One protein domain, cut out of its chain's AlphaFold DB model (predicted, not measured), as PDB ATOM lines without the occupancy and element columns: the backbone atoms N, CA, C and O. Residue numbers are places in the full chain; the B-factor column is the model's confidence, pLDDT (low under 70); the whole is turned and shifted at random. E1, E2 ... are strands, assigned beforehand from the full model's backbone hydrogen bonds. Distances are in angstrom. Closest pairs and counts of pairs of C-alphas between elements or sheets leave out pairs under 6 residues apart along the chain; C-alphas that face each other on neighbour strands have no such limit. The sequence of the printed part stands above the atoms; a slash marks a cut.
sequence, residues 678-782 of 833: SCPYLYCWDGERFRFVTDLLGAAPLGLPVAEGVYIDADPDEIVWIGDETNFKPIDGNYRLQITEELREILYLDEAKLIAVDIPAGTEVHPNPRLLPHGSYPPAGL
ATOM      1  N   SER A 678     245.506 240.132 206.019       63.59
ATOM      2  CA  SER A 678     244.641 239.221 205.255       63.59
ATOM      3  C   SER A 678     243.531 238.672 206.140       63.59
ATOM      4  O   SER A 678     243.764 238.406 207.319       63.59
ATOM      5  N   CYS A 679     242.417 238.329 205.500       76.94
ATOM      6  CA  CYS A 679     241.258 237.653 206.064       76.94
ATOM      7  C   CYS A 679     241.608 236.428 206.950       76.94
ATOM      8  O   CYS A 679     242.531 235.676 206.616       76.94
ATOM      9  N   PRO A 680     240.859 236.174 208.042       81.44
ATOM     10  CA  PRO A 680     240.897 234.914 208.792       81.44
ATOM     11  C   PRO A 680     240.576 233.683 207.934       81.44
ATOM     12  O   PRO A 680     239.811 233.765 206.977       81.44
ATOM     13  N   TYR A 681     241.076 232.507 208.322       88.50
ATOM     14  CA  TYR A 681     240.850 231.250 207.593       88.50
ATOM     15  C   TYR A 681     239.853 230.332 208.298       88.50
ATOM     16  O   TYR A 681     239.909 230.160 209.517       88.50
ATOM     17  N   LEU A 682     238.979 229.678 207.525       89.38
ATOM     18  CA  LEU A 682     238.057 228.647 207.998       89.38
ATOM     19  C   LEU A 682     238.527 227.245 207.609       89.38
ATOM     20  O   LEU A 682     238.767 226.943 206.440       89.38
ATOM     21  N   TYR A 683     238.534 226.342 208.583       91.81
ATOM     22  CA  TYR A 683     238.827 224.926 208.408       91.81
ATOM     23  C   TYR A 683     237.664 224.054 208.879       91.81
ATOM     24  O   TYR A 683     237.030 224.331 209.898       91.81
ATOM     25  N   CYS A 684     237.428 222.948 208.173       92.69
ATOM     26  CA  CYS A 684     236.432 221.934 208.520       92.69
ATOM     27  C   CYS A 684     237.054 220.538 208.543       92.69
ATOM     28  O   CYS A 684     237.982 220.248 207.792       92.69
ATOM     29  N   TRP A 685     236.543 219.657 209.404       91.88
ATOM     30  CA  TRP A 685     236.986 218.263 209.447       91.88
ATOM     31  C   TRP A 685     236.355 217.423 208.328       91.88
ATOM     32  O   TRP A 685     235.131 217.309 208.247       91.88
ATOM     33  N   ASP A 686     237.181 216.784 207.500       89.00
ATOM     34  CA  ASP A 686     236.725 215.980 206.354       89.00
ATOM     35  C   ASP A 686     236.521 214.481 206.663       89.00
ATOM     36  O   ASP A 686     236.005 213.722 205.839       89.00
ATOM     37  N   GLY A 687     236.891 214.044 207.868       87.12
ATOM     38  CA  GLY A 687     236.917 212.637 208.276       87.12
ATOM     39  C   GLY A 687     238.306 212.163 208.699       87.12
ATOM     40  O   GLY A 687     238.398 211.278 209.548       87.12
ATOM     41  N   GLU A 688     239.362 212.782 208.173       90.12
ATOM     42  CA  GLU A 688     240.757 212.396 208.417       90.12
ATOM     43  C   GLU A 688     241.626 213.562 208.898       90.12
ATOM     44  O   GLU A 688     242.543 213.353 209.699       90.12
ATOM     45  N   ARG A 689     241.357 214.785 208.425       92.12
ATOM     46  CA  ARG A 689     242.109 215.995 208.775       92.12
ATOM     47  C   ARG A 689     241.247 217.256 208.707       92.12
ATOM     48  O   ARG A 689     240.136 217.259 208.183       92.12
ATOM     49  N   PHE A 690     241.788 218.356 209.231       91.56
ATOM     50  CA  PHE A 690     241.244 219.680 208.948       91.56
ATOM     51  C   PHE A 690     241.606 220.081 207.516       91.56
ATOM     52  O   PHE A 690     242.779 220.117 207.140       91.56
ATOM     53  N   ARG A 691     240.576 220.359 206.724       92.38
ATOM     54  CA  ARG A 691     240.648 220.858 205.358       92.38
ATOM     55  C   ARG A 691     240.361 222.354 205.379       92.38
ATOM     56  O   ARG A 691     239.381 222.779 205.990       92.38
ATOM     57  N   PHE A 692     241.196 223.128 204.696       91.06
ATOM     58  CA  PHE A 692     240.911 224.533 204.424       91.06
ATOM     59  C   PHE A 692     239.625 224.644 203.594       91.06
ATOM     60  O   PHE A 692     239.460 223.946 202.588       91.06
ATOM     61  N   VAL A 693     238.694 225.468 204.061       87.75
ATOM     62  CA  VAL A 693     237.425 225.725 203.383       87.75
ATOM     63  C   VAL A 693     237.563 226.968 202.528       87.75
ATOM     64  O   VAL A 693     237.412 226.877 201.315       87.75
ATOM     65  N   THR A 694     237.820 228.106 203.170       82.69
ATOM     66  CA  THR A 694     237.866 229.423 202.540       82.69
ATOM     67  C   THR A 694     238.386 230.463 203.535       82.69
ATOM     68  O   THR A 694     238.514 230.172 204.731       82.69
ATOM     69  N   ASP A 695     238.649 231.661 203.033       83.44
ATOM     70  CA  ASP A 695     238.901 232.861 203.821       83.44
ATOM     71  C   ASP A 695     237.548 233.449 204.261       83.44
ATOM     72  O   ASP A 695     236.572 233.366 203.518       83.44
ATOM     73  N   LEU A 696     237.465 234.016 205.462       80.81
ATOM     74  CA  LEU A 696     236.249 234.629 206.003       80.81
ATOM     75  C   LEU A 696     236.434 236.124 206.238       80.81
ATOM     76  O   LEU A 696     237.536 236.587 206.505       80.81
ATOM     77  N   LEU A 697     235.328 236.860 206.229       78.38
ATOM     78  CA  LEU A 697     235.220 238.296 206.481       78.38
ATOM     79  C   LEU A 697     235.985 239.168 205.480       78.38
ATOM     80  O   LEU A 697     236.231 240.343 205.751       78.38
ATOM     81  N   GLY A 698     236.299 238.640 204.294       72.94
ATOM     82  CA  GLY A 698     236.935 239.425 203.230       72.94
ATOM     83  C   GLY A 698     236.065 240.569 202.715       72.94
ATOM     84  O   GLY A 698     236.587 241.581 202.260       72.94
ATOM     85  N   ALA A 699     234.745 240.443 202.862       70.44
ATOM     86  CA  ALA A 699     233.762 241.472 202.539       70.44
ATOM     87  C   ALA A 699     233.644 242.588 203.600       70.44
ATOM     88  O   ALA A 699     233.017 243.616 203.344       70.44
ATOM     89  N   ALA A 700     234.240 242.396 204.783       72.25
ATOM     90  CA  ALA A 700     234.037 243.231 205.967       72.25
ATOM     91  C   ALA A 700     235.318 243.904 206.524       72.25
ATOM     92  O   ALA A 700     235.449 244.003 207.750       72.25
ATOM     93  N   PRO A 701     236.294 244.362 205.711       74.56
ATOM     94  CA  PRO A 701     237.541 244.895 206.254       74.56
ATOM     95  C   PRO A 701     237.298 246.219 206.995       74.56
ATOM     96  O   PRO A 701     236.974 247.253 206.409       74.56
ATOM     97  N   LEU A 702     237.489 246.207 208.316       72.75
ATOM     98  CA  LEU A 702     237.316 247.396 209.145       72.75
ATOM     99  C   LEU A 702     238.526 248.330 209.025       72.75
ATOM    100  O   LEU A 702     239.625 248.018 209.482       72.75
ATOM    101  N   GLY A 703     238.305 249.523 208.468       70.62
ATOM    102  CA  GLY A 703     239.300 250.597 208.458       70.62
ATOM    103  C   GLY A 703     240.409 250.439 207.417       70.62
ATOM    104  O   GLY A 703     241.464 251.051 207.579       70.62
ATOM    105  N   LEU A 704     240.181 249.664 206.350       71.12
ATOM    106  CA  LEU A 704     241.097 249.562 205.211       71.12
ATOM    107  C   LEU A 704     241.082 250.874 204.398       71.12
ATOM    108  O   LEU A 704     240.043 251.212 203.821       71.12
ATOM    109  N   PRO A 705     242.194 251.638 204.357       62.38
ATOM    110  CA  PRO A 705     242.264 252.870 203.583       62.38
ATOM    111  C   PRO A 705     242.490 252.565 202.099       62.38
ATOM    112  O   PRO A 705     243.361 251.768 201.753       62.38
ATOM    113  N   VAL A 706     241.748 253.242 201.225       59.50
ATOM    114  CA  VAL A 706     241.888 253.143 199.755       59.50
ATOM    115  C   VAL A 706     242.443 254.425 199.128       59.50
ATOM    116  O   VAL A 706     243.017 254.394 198.047       59.50
ATOM    117  N   ALA A 707     242.324 255.549 199.834       51.91
ATOM    118  CA  ALA A 707     242.994 256.811 199.543       51.91
ATOM    119  C   ALA A 707     243.181 257.591 200.855       51.91
ATOM    120  O   ALA A 707     242.688 257.180 201.911       51.91
ATOM    121  N   GLU A 708     243.881 258.724 200.819       51.84
ATOM    122  CA  GLU A 708     244.032 259.574 202.004       51.84
ATOM    123  C   GLU A 708     242.655 260.013 202.537       51.84
ATOM    124  O   GLU A 708     241.896 260.709 201.865       51.84
ATOM    125  N   GLY A 709     242.316 259.567 203.752       57.28
ATOM    126  CA  GLY A 709     241.035 259.857 204.404       57.28
ATOM    127  C   GLY A 709     239.825 259.077 203.873       57.28
ATOM    128  O   GLY A 709     238.715 259.330 204.342       57.28
ATOM    129  N   VAL A 710     240.009 258.139 202.937       61.78
ATOM    130  CA  VAL A 710     238.933 257.317 202.358       61.78
ATOM    131  C   VAL A 710     239.118 255.858 202.759       61.78
ATOM    132  O   VAL A 710     240.188 255.287 202.553       61.78
ATOM    133  N   TYR A 711     238.061 255.254 203.296       71.81
ATOM    134  CA  TYR A 711     238.033 253.871 203.770       71.81
ATOM    135  C   TYR A 711     236.915 253.105 203.060       71.81
ATOM    136  O   TYR A 711     235.898 253.704 202.710       71.81
ATOM    137  N   ILE A 712     237.110 251.807 202.838       71.38
ATOM    138  CA  ILE A 712     236.076 250.932 202.266       71.38
ATOM    139  C   ILE A 712     234.913 250.728 203.256       71.38
ATOM    140  O   ILE A 712     235.127 250.693 204.473       71.38
ATOM    141  N   ASP A 713     233.690 250.593 202.736       78.25
ATOM    142  CA  ASP A 713     232.527 250.185 203.533       78.25
ATOM    143  C   ASP A 713     232.618 248.681 203.858       78.25
ATOM    144  O   ASP A 713     233.030 247.888 203.013       78.25
ATOM    145  N   ALA A 714     232.205 248.271 205.060       75.94
ATOM    146  CA  ALA A 714     232.191 246.862 205.460       75.94
ATOM    147  C   ALA A 714     230.806 246.222 205.222       75.94
ATOM    148  O   ALA A 714     229.813 246.727 205.753       75.94
ATOM    149  N   ASP A 715     230.744 245.102 204.485       80.94
ATOM    150  CA  ASP A 715     229.573 244.206 204.446       80.94
ATOM    151  C   ASP A 715     229.632 243.277 205.667       80.94
ATOM    152  O   ASP A 715     230.484 242.389 205.707       80.94
ATOM    153  N   PRO A 716     228.785 243.464 206.693       79.25
ATOM    154  CA  PRO A 716     228.905 242.708 207.936       79.25
ATOM    155  C   PRO A 716     228.467 241.239 207.811       79.25
ATOM    156  O   PRO A 716     228.710 240.471 208.741       79.25
ATOM    157  N   ASP A 717     227.826 240.836 206.706       79.81
ATOM    158  CA  ASP A 717     227.187 239.524 206.578       79.81
ATOM    159  C   ASP A 717     227.815 238.657 205.480       79.81
ATOM    160  O   ASP A 717     227.625 238.896 204.287       79.81
ATOM    161  N   GLU A 718     228.408 237.521 205.854       79.81
ATOM    162  CA  GLU A 718     228.969 236.548 204.909       79.81
ATOM    163  C   GLU A 718     228.367 235.143 205.086       79.81
ATOM    164  O   GLU A 718     228.156 234.666 206.201       79.81
ATOM    165  N   ILE A 719     228.085 234.459 203.969       81.75
ATOM    166  CA  ILE A 719     227.644 233.055 203.959       81.75
ATOM    167  C   ILE A 719     228.620 232.262 203.105       81.75
ATOM    168  O   ILE A 719     228.727 232.499 201.902       81.75
ATOM    169  N   VAL A 720     229.255 231.265 203.713       83.06
ATOM    170  CA  VAL A 720     230.165 230.349 203.025       83.06
ATOM    171  C   VAL A 720     229.609 228.933 203.000       83.06
ATOM    172  O   VAL A 720     229.005 228.457 203.964       83.06
ATOM    173  N   TRP A 721     229.813 228.236 201.884       84.88
ATOM    174  CA  TRP A 721     229.488 226.818 201.797       84.88
ATOM    175  C   TRP A 721     230.640 225.993 202.364       84.88
ATOM    176  O   TRP A 721     231.756 226.024 201.848       84.88
ATOM    177  N   ILE A 722     230.371 225.261 203.444       86.56
ATOM    178  CA  ILE A 722     231.413 224.534 204.180       86.56
ATOM    179  C   ILE A 722     231.524 223.051 203.798       86.56
ATOM    180  O   ILE A 722     232.547 222.425 204.087       86.56
ATOM    181  N   GLY A 723     230.507 222.495 203.130       84.31
ATOM    182  CA  GLY A 723     230.494 221.106 202.676       84.31
ATOM    183  C   GLY A 723     229.150 220.390 202.822       84.31
ATOM    184  O   GLY A 723     228.136 220.985 203.183       84.31
ATOM    185  N   ASP A 724     229.177 219.088 202.550       84.25
ATOM    186  CA  ASP A 724     228.085 218.127 202.708       84.25
ATOM    187  C   ASP A 724     228.572 216.863 203.453       84.25
ATOM    188  O   ASP A 724     229.695 216.807 203.961       84.25
ATOM    189  N   GLU A 725     227.749 215.815 203.520       82.31
ATOM    190  CA  GLU A 725     228.097 214.571 204.225       82.31
ATOM    191  C   GLU A 725     229.334 213.846 203.656       82.31
ATOM    192  O   GLU A 725     229.925 212.990 204.325       82.31
ATOM    193  N   THR A 726     229.751 214.163 202.427       82.94
ATOM    194  CA  THR A 726     230.909 213.532 201.789       82.94
ATOM    195  C   THR A 726     232.231 214.127 202.270       82.94
ATOM    196  O   THR A 726     233.208 213.384 202.402       82.94
ATOM    197  N   ASN A 727     232.260 215.431 202.571       85.12
ATOM    198  CA  ASN A 727     233.486 216.204 202.809       85.12
ATOM    199  C   ASN A 727     233.482 217.033 204.111       85.12
ATOM    200  O   ASN A 727     234.480 217.693 204.411       85.12
ATOM    201  N   PHE A 728     232.397 216.975 204.885       89.56
ATOM    202  CA  PHE A 728     232.289 217.525 206.228       89.56
ATOM    203  C   PHE A 728     231.690 216.464 207.152       89.56
ATOM    204  O   PHE A 728     230.478 216.283 207.228       89.56
ATOM    205  N   LYS A 729     232.555 215.700 207.827       87.88
ATOM    206  CA  LYS A 729     232.141 214.517 208.600       87.88
ATOM    207  C   LYS A 729     232.175 214.787 210.103       87.88
ATOM    208  O   LYS A 729     233.058 215.501 210.579       87.88
ATOM    209  N   PRO A 730     231.262 214.191 210.885       86.44
ATOM    210  CA  PRO A 730     231.291 214.337 212.332       86.44
ATOM    211  C   PRO A 730     232.441 213.533 212.957       86.44
ATOM    212  O   PRO A 730     232.748 212.417 212.539       86.44
ATOM    213  N   ILE A 731     233.018 214.074 214.028       85.00
ATOM    214  CA  ILE A 731     233.914 213.377 214.957       85.00
ATOM    215  C   ILE A 731     233.134 213.128 216.243       85.00
ATOM    216  O   ILE A 731     232.666 214.078 216.875       85.00
ATOM    217  N   ASP A 732     232.978 211.864 216.636       86.31
ATOM    218  CA  ASP A 732     232.220 211.471 217.834       86.31
ATOM    219  C   ASP A 732     230.804 212.081 217.872       86.31
ATOM    220  O   ASP A 732     230.336 212.567 218.900       86.31
ATOM    221  N   GLY A 733     230.139 212.119 216.712       82.12
ATOM    222  CA  GLY A 733     228.801 212.699 216.558       82.12
ATOM    223  C   GLY A 733     228.751 214.232 216.533       82.12
ATOM    224  O   GLY A 733     227.657 214.784 216.538       82.12
ATOM    225  N   ASN A 734     229.897 214.925 216.492       81.44
ATOM    226  CA  ASN A 734     229.970 216.387 216.449       81.44
ATOM    227  C   ASN A 734     230.702 216.879 215.198       81.44
ATOM    228  O   ASN A 734     231.808 216.432 214.899       81.44
ATOM    229  N   TYR A 735     230.132 217.861 214.508       85.81
ATOM    230  CA  TYR A 735     230.819 218.593 213.447       85.81
ATOM    231  C   TYR A 735     231.807 219.597 214.057       85.81
ATOM    232  O   TYR A 735     231.474 220.277 215.028       85.81
ATOM    233  N   ARG A 736     233.033 219.680 213.522       88.31
ATOM    234  CA  ARG A 736     234.081 220.583 214.030       88.31
ATOM    235  C   ARG A 736     234.557 221.547 212.952       88.31
ATOM    236  O   ARG A 736     234.971 221.111 211.880       88.31
ATOM    237  N   LEU A 737     234.564 222.831 213.303       90.69
ATOM    238  CA  LEU A 737     235.116 223.925 212.512       90.69
ATOM    239  C   LEU A 737     236.214 224.632 213.318       90.69
ATOM    240  O   LEU A 737     236.171 224.630 214.552       90.69
ATOM    241  N   GLN A 738     237.181 225.233 212.634       90.69
ATOM    242  CA  GLN A 738     238.193 226.105 213.233       90.69
ATOM    243  C   GLN A 738     238.312 227.383 212.414       90.69
ATOM    244  O   GLN A 738     238.423 227.310 211.196       90.69
ATOM    245  N   ILE A 739     238.301 228.528 213.093       87.94
ATOM    246  CA  ILE A 739     238.644 229.825 212.509       87.94
ATOM    247  C   ILE A 739     239.999 230.211 213.086       87.94
ATOM    248  O   ILE A 739     240.168 230.163 214.310       87.94
ATOM    249  N   THR A 740     240.962 230.532 212.230       84.12
ATOM    250  CA  THR A 740     242.310 230.910 212.655       84.12
ATOM    251  C   THR A 740     242.728 232.243 212.053       84.12
ATOM    252  O   THR A 740     242.358 232.594 210.934       84.12
ATOM    253  N   GLU A 741     243.500 233.001 212.827       78.00
ATOM    254  CA  GLU A 741     244.160 234.224 212.382       78.00
ATOM    255  C   GLU A 741     245.622 233.886 212.104       78.00
ATOM    256  O   GLU A 741     246.447 233.816 213.016       78.00
ATOM    257  N   GLU A 742     245.940 233.608 210.845       65.56
ATOM    258  CA  GLU A 742     247.301 233.219 210.465       65.56
ATOM    259  C   GLU A 742     248.219 234.443 210.241       65.56
ATOM    260  O   GLU A 742     249.445 234.298 210.252       65.56
ATOM    261  N   LEU A 743     247.657 235.655 210.075       63.91
ATOM    262  CA  LEU A 743     248.379 236.914 209.812       63.91
ATOM    263  C   LEU A 743     248.152 238.003 210.891       63.91
ATOM    264  O   LEU A 743     247.670 237.743 211.989       63.91
ATOM    265  N   ARG A 744     248.602 239.240 210.621       62.91
ATOM    266  CA  ARG A 744     248.624 240.375 211.565       62.91
ATOM    267  C   ARG A 744     247.301 241.157 211.576       62.91
ATOM    268  O   ARG A 744     247.304 242.346 211.265       62.91
ATOM    269  N   GLU A 745     246.206 240.508 211.949       65.06
ATOM    270  CA  GLU A 745     244.886 241.142 212.094       65.06
ATOM    271  C   GLU A 745     244.316 240.991 213.514       65.06
ATOM    272  O   GLU A 745     244.921 240.346 214.371       65.06
ATOM    273  N   ILE A 746     243.197 241.674 213.778       69.94
ATOM    274  CA  ILE A 746     242.367 241.492 214.973       69.94
ATOM    275  C   ILE A 746     240.944 241.204 214.491       69.94
ATOM    276  O   ILE A 746     240.288 242.081 213.929       69.94
ATOM    277  N   LEU A 747     240.471 239.992 214.750       74.06
ATOM    278  CA  LEU A 747     239.148 239.504 214.394       74.06
ATOM    279  C   LEU A 747     238.082 240.072 215.330       74.06
ATOM    280  O   LEU A 747     238.092 239.843 216.543       74.06
ATOM    281  N   TYR A 748     237.097 240.734 214.729       76.69
ATOM    282  CA  TYR A 748     235.831 241.077 215.362       76.69
ATOM    283  C   TYR A 748     234.735 240.198 214.754       76.69
ATOM    284  O   TYR A 748     234.394 240.351 213.587       76.69
ATOM    285  N   LEU A 749     234.219 239.247 215.537       78.38
ATOM    286  CA  LEU A 749     233.143 238.341 215.134       78.38
ATOM    287  C   LEU A 749     231.993 238.453 216.136       78.38
ATOM    288  O   LEU A 749     232.111 237.984 217.270       78.38
ATOM    289  N   ASP A 750     230.892 239.067 215.709       81.00
ATOM    290  CA  ASP A 750     229.709 239.259 216.552       81.00
ATOM    291  C   ASP A 750     228.845 237.989 216.629       81.00
ATOM    292  O   ASP A 750     228.394 237.600 217.710       81.00
ATOM    293  N   GLU A 751     228.633 237.306 215.499       81.25
ATOM    294  CA  GLU A 751     227.801 236.104 215.409       81.25
ATOM    295  C   GLU A 751     228.327 235.130 214.343       81.25
ATOM    296  O   GLU A 751     228.752 235.535 213.267       81.25
ATOM    297  N   ALA A 752     228.258 233.824 214.623       81.25
ATOM    298  CA  ALA A 752     228.475 232.770 213.634       81.25
ATOM    299  C   ALA A 752     227.349 231.734 213.712       81.25
ATOM    300  O   ALA A 752     227.008 231.249 214.796       81.25
ATOM    301  N   LYS A 753     226.781 231.377 212.555       79.56
ATOM    302  CA  LYS A 753     225.668 230.427 212.429       79.56
ATOM    303  C   LYS A 753     226.038 229.280 211.498       79.56
ATOM    304  O   LYS A 753     226.699 229.480 210.485       79.56
ATOM    305  N   LEU A 754     225.548 228.084 211.820       80.44
ATOM    306  CA  LEU A 754     225.576 226.937 210.917       80.44
ATOM    307  C   LEU A 754     224.173 226.718 210.348       80.44
ATOM    308  O   LEU A 754     223.222 226.541 211.109       80.44
ATOM    309  N   ILE A 755     224.053 226.713 209.021       78.94
ATOM    310  CA  ILE A 755     222.785 226.518 208.311       78.94
ATOM    311  C   ILE A 755     222.843 225.171 207.590       78.94
ATOM    312  O   ILE A 755     223.714 224.952 206.753       78.94
ATOM    313  N   ALA A 756     221.914 224.272 207.914       80.25
ATOM    314  CA  ALA A 756     221.728 223.018 207.190       80.25
ATOM    315  C   ALA A 756     220.586 223.178 206.179       80.25
ATOM    316  O   ALA A 756     219.507 223.655 206.535       80.25
ATOM    317  N   VAL A 757     220.818 222.775 204.930       75.62
ATOM    318  CA  VAL A 757     219.831 222.870 203.848       75.62
ATOM    319  C   VAL A 757     219.589 221.477 203.284       75.62
ATOM    320  O   VAL A 757     220.500 220.867 202.733       75.62
ATOM    321  N   ASP A 758     218.365 220.977 203.429       75.75
ATOM    322  CA  ASP A 758     217.944 219.710 202.828       75.75
ATOM    323  C   ASP A 758     217.551 219.938 201.361       75.75
ATOM    324  O   ASP A 758     216.714 220.796 201.055       75.75
ATOM    325  N   ILE A 759     218.181 219.201 200.444       73.62
ATOM    326  CA  ILE A 759     218.063 219.389 198.993       73.62
ATOM    327  C   ILE A 759     217.929 218.041 198.268       73.62
ATOM    328  O   ILE A 759     218.498 217.039 198.705       73.62
ATOM    329  N   PRO A 760     217.213 217.975 197.127       75.31
ATOM    330  CA  PRO A 760     217.165 216.763 196.314       75.31
ATOM    331  C   PRO A 760     218.561 216.296 195.886       75.31
ATOM    332  O   PRO A 760     219.423 217.113 195.558       75.31
ATOM    333  N   ALA A 761     218.761 214.979 195.805       72.88
ATOM    334  CA  ALA A 761     220.017 214.399 195.337       72.88
ATOM    335  C   ALA A 761     220.413 214.951 193.953       72.88
ATOM    336  O   ALA A 761     219.597 214.959 193.029       72.88
ATOM    337  N   GLY A 762     221.666 215.397 193.822       70.00
ATOM    338  CA  GLY A 762     222.186 216.044 192.611       70.00
ATOM    339  C   GLY A 762     221.924 217.554 192.521       70.00
ATOM    340  O   GLY A 762     222.231 218.147 191.493       70.00
ATOM    341  N   THR A 763     221.364 218.179 193.563       71.25
ATOM    342  CA  THR A 763     221.252 219.644 193.659       71.25
ATOM    343  C   THR A 763     222.570 220.232 194.152       71.25
ATOM    344  O   THR A 763     223.100 219.782 195.165       71.25
ATOM    345  N   GLU A 764     223.074 221.255 193.469       68.50
ATOM    346  CA  GLU A 764     224.246 222.011 193.913       68.50
ATOM    347  C   GLU A 764     223.824 223.230 194.746       68.50
ATOM    348  O   GLU A 764     222.844 223.907 194.424       68.50
ATOM    349  N   VAL A 765     224.574 223.519 195.812       71.25
ATOM    350  CA  VAL A 765     224.406 224.716 196.648       71.25
ATOM    351  C   VAL A 765     225.661 225.556 196.510       71.25
ATOM    352  O   VAL A 765     226.753 225.089 196.814       71.25
ATOM    353  N   HIS A 766     225.484 226.799 196.078       69.88
ATOM    354  CA  HIS A 766     226.573 227.752 195.903       69.88
ATOM    355  C   HIS A 766     226.380 228.917 196.877       69.88
ATOM    356  O   HIS A 766     225.254 229.412 197.004       69.88
ATOM    357  N   PRO A 767     227.434 229.358 197.588       71.75
ATOM    358  CA  PRO A 767     227.373 230.610 198.325       71.75
ATOM    359  C   PRO A 767     227.247 231.776 197.334       71.75
ATOM    360  O   PRO A 767     227.579 231.643 196.156       71.75
ATOM    361  N   ASN A 768     226.776 232.926 197.812       66.75
ATOM    362  CA  ASN A 768     226.869 234.178 197.066       66.75
ATOM    363  C   ASN A 768     228.113 234.926 197.569       66.75
ATOM    364  O   ASN A 768     227.981 235.655 198.561       66.75
ATOM    365  N   PRO A 769     229.309 234.705 196.985       60.78
ATOM    366  CA  PRO A 769     230.488 235.468 197.365       60.78
ATOM    367  C   PRO A 769     230.209 236.945 197.079       60.78
ATOM    368  O   PRO A 769     229.850 237.321 195.963       60.78
ATOM    369  N   ARG A 770     230.298 237.770 198.122       66.75
ATOM    370  CA  ARG A 770     230.025 239.205 198.070       66.75
ATOM    371  C   ARG A 770     231.318 239.927 198.403       66.75
ATOM    372  O   ARG A 770     231.824 239.780 199.502       66.75
ATOM    373  N   LEU A 771     231.836 240.700 197.458       60.44
ATOM    374  CA  LEU A 771     232.911 241.655 197.698       60.44
ATOM    375  C   LEU A 771     232.578 242.910 196.893       60.44
ATOM    376  O   LEU A 771     232.887 243.013 195.711       60.44
ATOM    377  N   LEU A 772     231.825 243.824 197.507       60.34
ATOM    378  CA  LEU A 772     231.405 245.072 196.868       60.34
ATOM    379  C   LEU A 772     232.136 246.251 197.523       60.34
ATOM    380  O   LEU A 772     232.128 246.346 198.748       60.34
ATOM    381  N   PRO A 773     232.721 247.176 196.737       52.41
ATOM    382  CA  PRO A 773     233.511 248.285 197.278       52.41
ATOM    383  C   PRO A 773     232.684 249.327 198.050       52.41
ATOM    384  O   PRO A 773     233.251 250.091 198.827       52.41
ATOM    385  N   HIS A 774     231.359 249.368 197.851       62.47
ATOM    386  CA  HIS A 774     230.452 250.327 198.491       62.47
ATOM    387  C   HIS A 774     229.064 249.735 198.769       62.47
ATOM    388  O   HIS A 774     228.626 248.786 198.113       62.47
ATOM    389  N   GLY A 775     228.349 250.352 199.715       64.44
ATOM    390  CA  GLY A 775     227.042 249.901 200.194       64.44
ATOM    391  C   GLY A 775     225.892 249.861 199.167       64.44
ATOM    392  O   GLY A 775     225.508 250.856 198.554       64.44
ATOM    393  N   SER A 776     225.289 248.678 199.064       61.78
ATOM    394  CA  SER A 776     223.860 248.317 198.934       61.78
ATOM    395  C   SER A 776     223.861 246.798 198.774       61.78
ATOM    396  O   SER A 776     223.545 246.265 197.709       61.78
ATOM    397  N   TYR A 777     224.373 246.114 199.798       71.31
ATOM    398  CA  TYR A 777     224.697 244.698 199.701       71.31
ATOM    399  C   TYR A 777     223.417 243.884 199.471       71.31
ATOM    400  O   TYR A 777     222.402 244.140 200.130       71.31
ATOM    401  N   PRO A 778     223.418 242.919 198.531       66.31
ATOM    402  CA  PRO A 778     222.310 241.990 198.393       66.31
ATOM    403  C   PRO A 778     222.031 241.329 199.750       66.31
ATOM    404  O   PRO A 778     222.990 240.915 200.411       66.31
ATOM    405  N   PRO A 779     220.759 241.217 200.174       65.56
ATOM    406  CA  PRO A 779     220.436 240.621 201.462       65.56
ATOM    407  C   PRO A 779     220.983 239.193 201.542       65.56
ATOM    408  O   PRO A 779     220.856 238.412 200.595       65.56
ATOM    409  N   ALA A 780     221.583 238.853 202.683       63.53
ATOM    410  CA  ALA A 780     222.025 237.496 202.968       63.53
ATOM    411  C   ALA A 780     220.800 236.563 203.051       63.53
ATOM    412  O   ALA A 780     219.864 236.826 203.804       63.53
ATOM    413  N   GLY A 781     220.770 235.478 202.268       64.00
ATOM    414  CA  GLY A 781     219.652 234.532 202.306       64.00
ATOM    415  C   GLY A 781     219.716 233.413 201.266       64.00
ATOM    416  O   GLY A 781     220.380 233.525 200.237       64.00
ATOM    417  N   LEU A 782     219.004 232.315 201.534       65.44
ATOM    418  CA  LEU A 782     218.864 231.193 200.604       65.44
ATOM    419  C   LEU A 782     217.810 231.518 199.538       65.44
ATOM    420  O   LEU A 782     216.630 231.681 199.851       65.44
TER     421      LEU A 782
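Overview. This is residues 678 to 782 of the 833 residues of an uncharacterized protein of Verrucomicrobiales bacterium (UniProt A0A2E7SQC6). The domain has little regular structure: a small three-stranded antiparallel sheet, E2 - E1 - E4, and long loops that run mostly along the length of the domain, with the short E3 far out at one end and residues 758 to 764 sticking out. The printed part has 105 residues, no named helix and four strands, E1 to E4, holding 18 residues, all strand by class. It is only just loose, close to compact, with a radius of gyration of the C-alphas of 15.9 A, and spans 50 by 31 by 20 A.

Along the chain. E1, residues 681 to 685, 13.7 A, begins at C-alpha (240.850, 231.250, 207.593). E2 is residues 690 to 695, 14.3 A; E4, residues 737 to 740, 10.0 A, ends at (242.310, 230.910, 212.655). E3 is residues 705 to 707, 5.7 A.

Arrangement. E1, the inner strand, forms a hairpin with E2, antiparallel at 148 degrees; N 691 and O 684 are 2.8 A apart. E4 is antiparallel to E1 at 153 degrees, with N 683 and O 738 2.8 A apart. E3 is apart from E1 and pairs with no named strand.

Size, cuts and confidence. The farthest C-alphas, Glu 708 and Asp 732, are 52.0 A apart. The printed part has no cut. The link E3 to E4 is long, 29 residues. Mean pLDDT of the printed part is 76.3, with 28 residues under 70, among them 768 to 776.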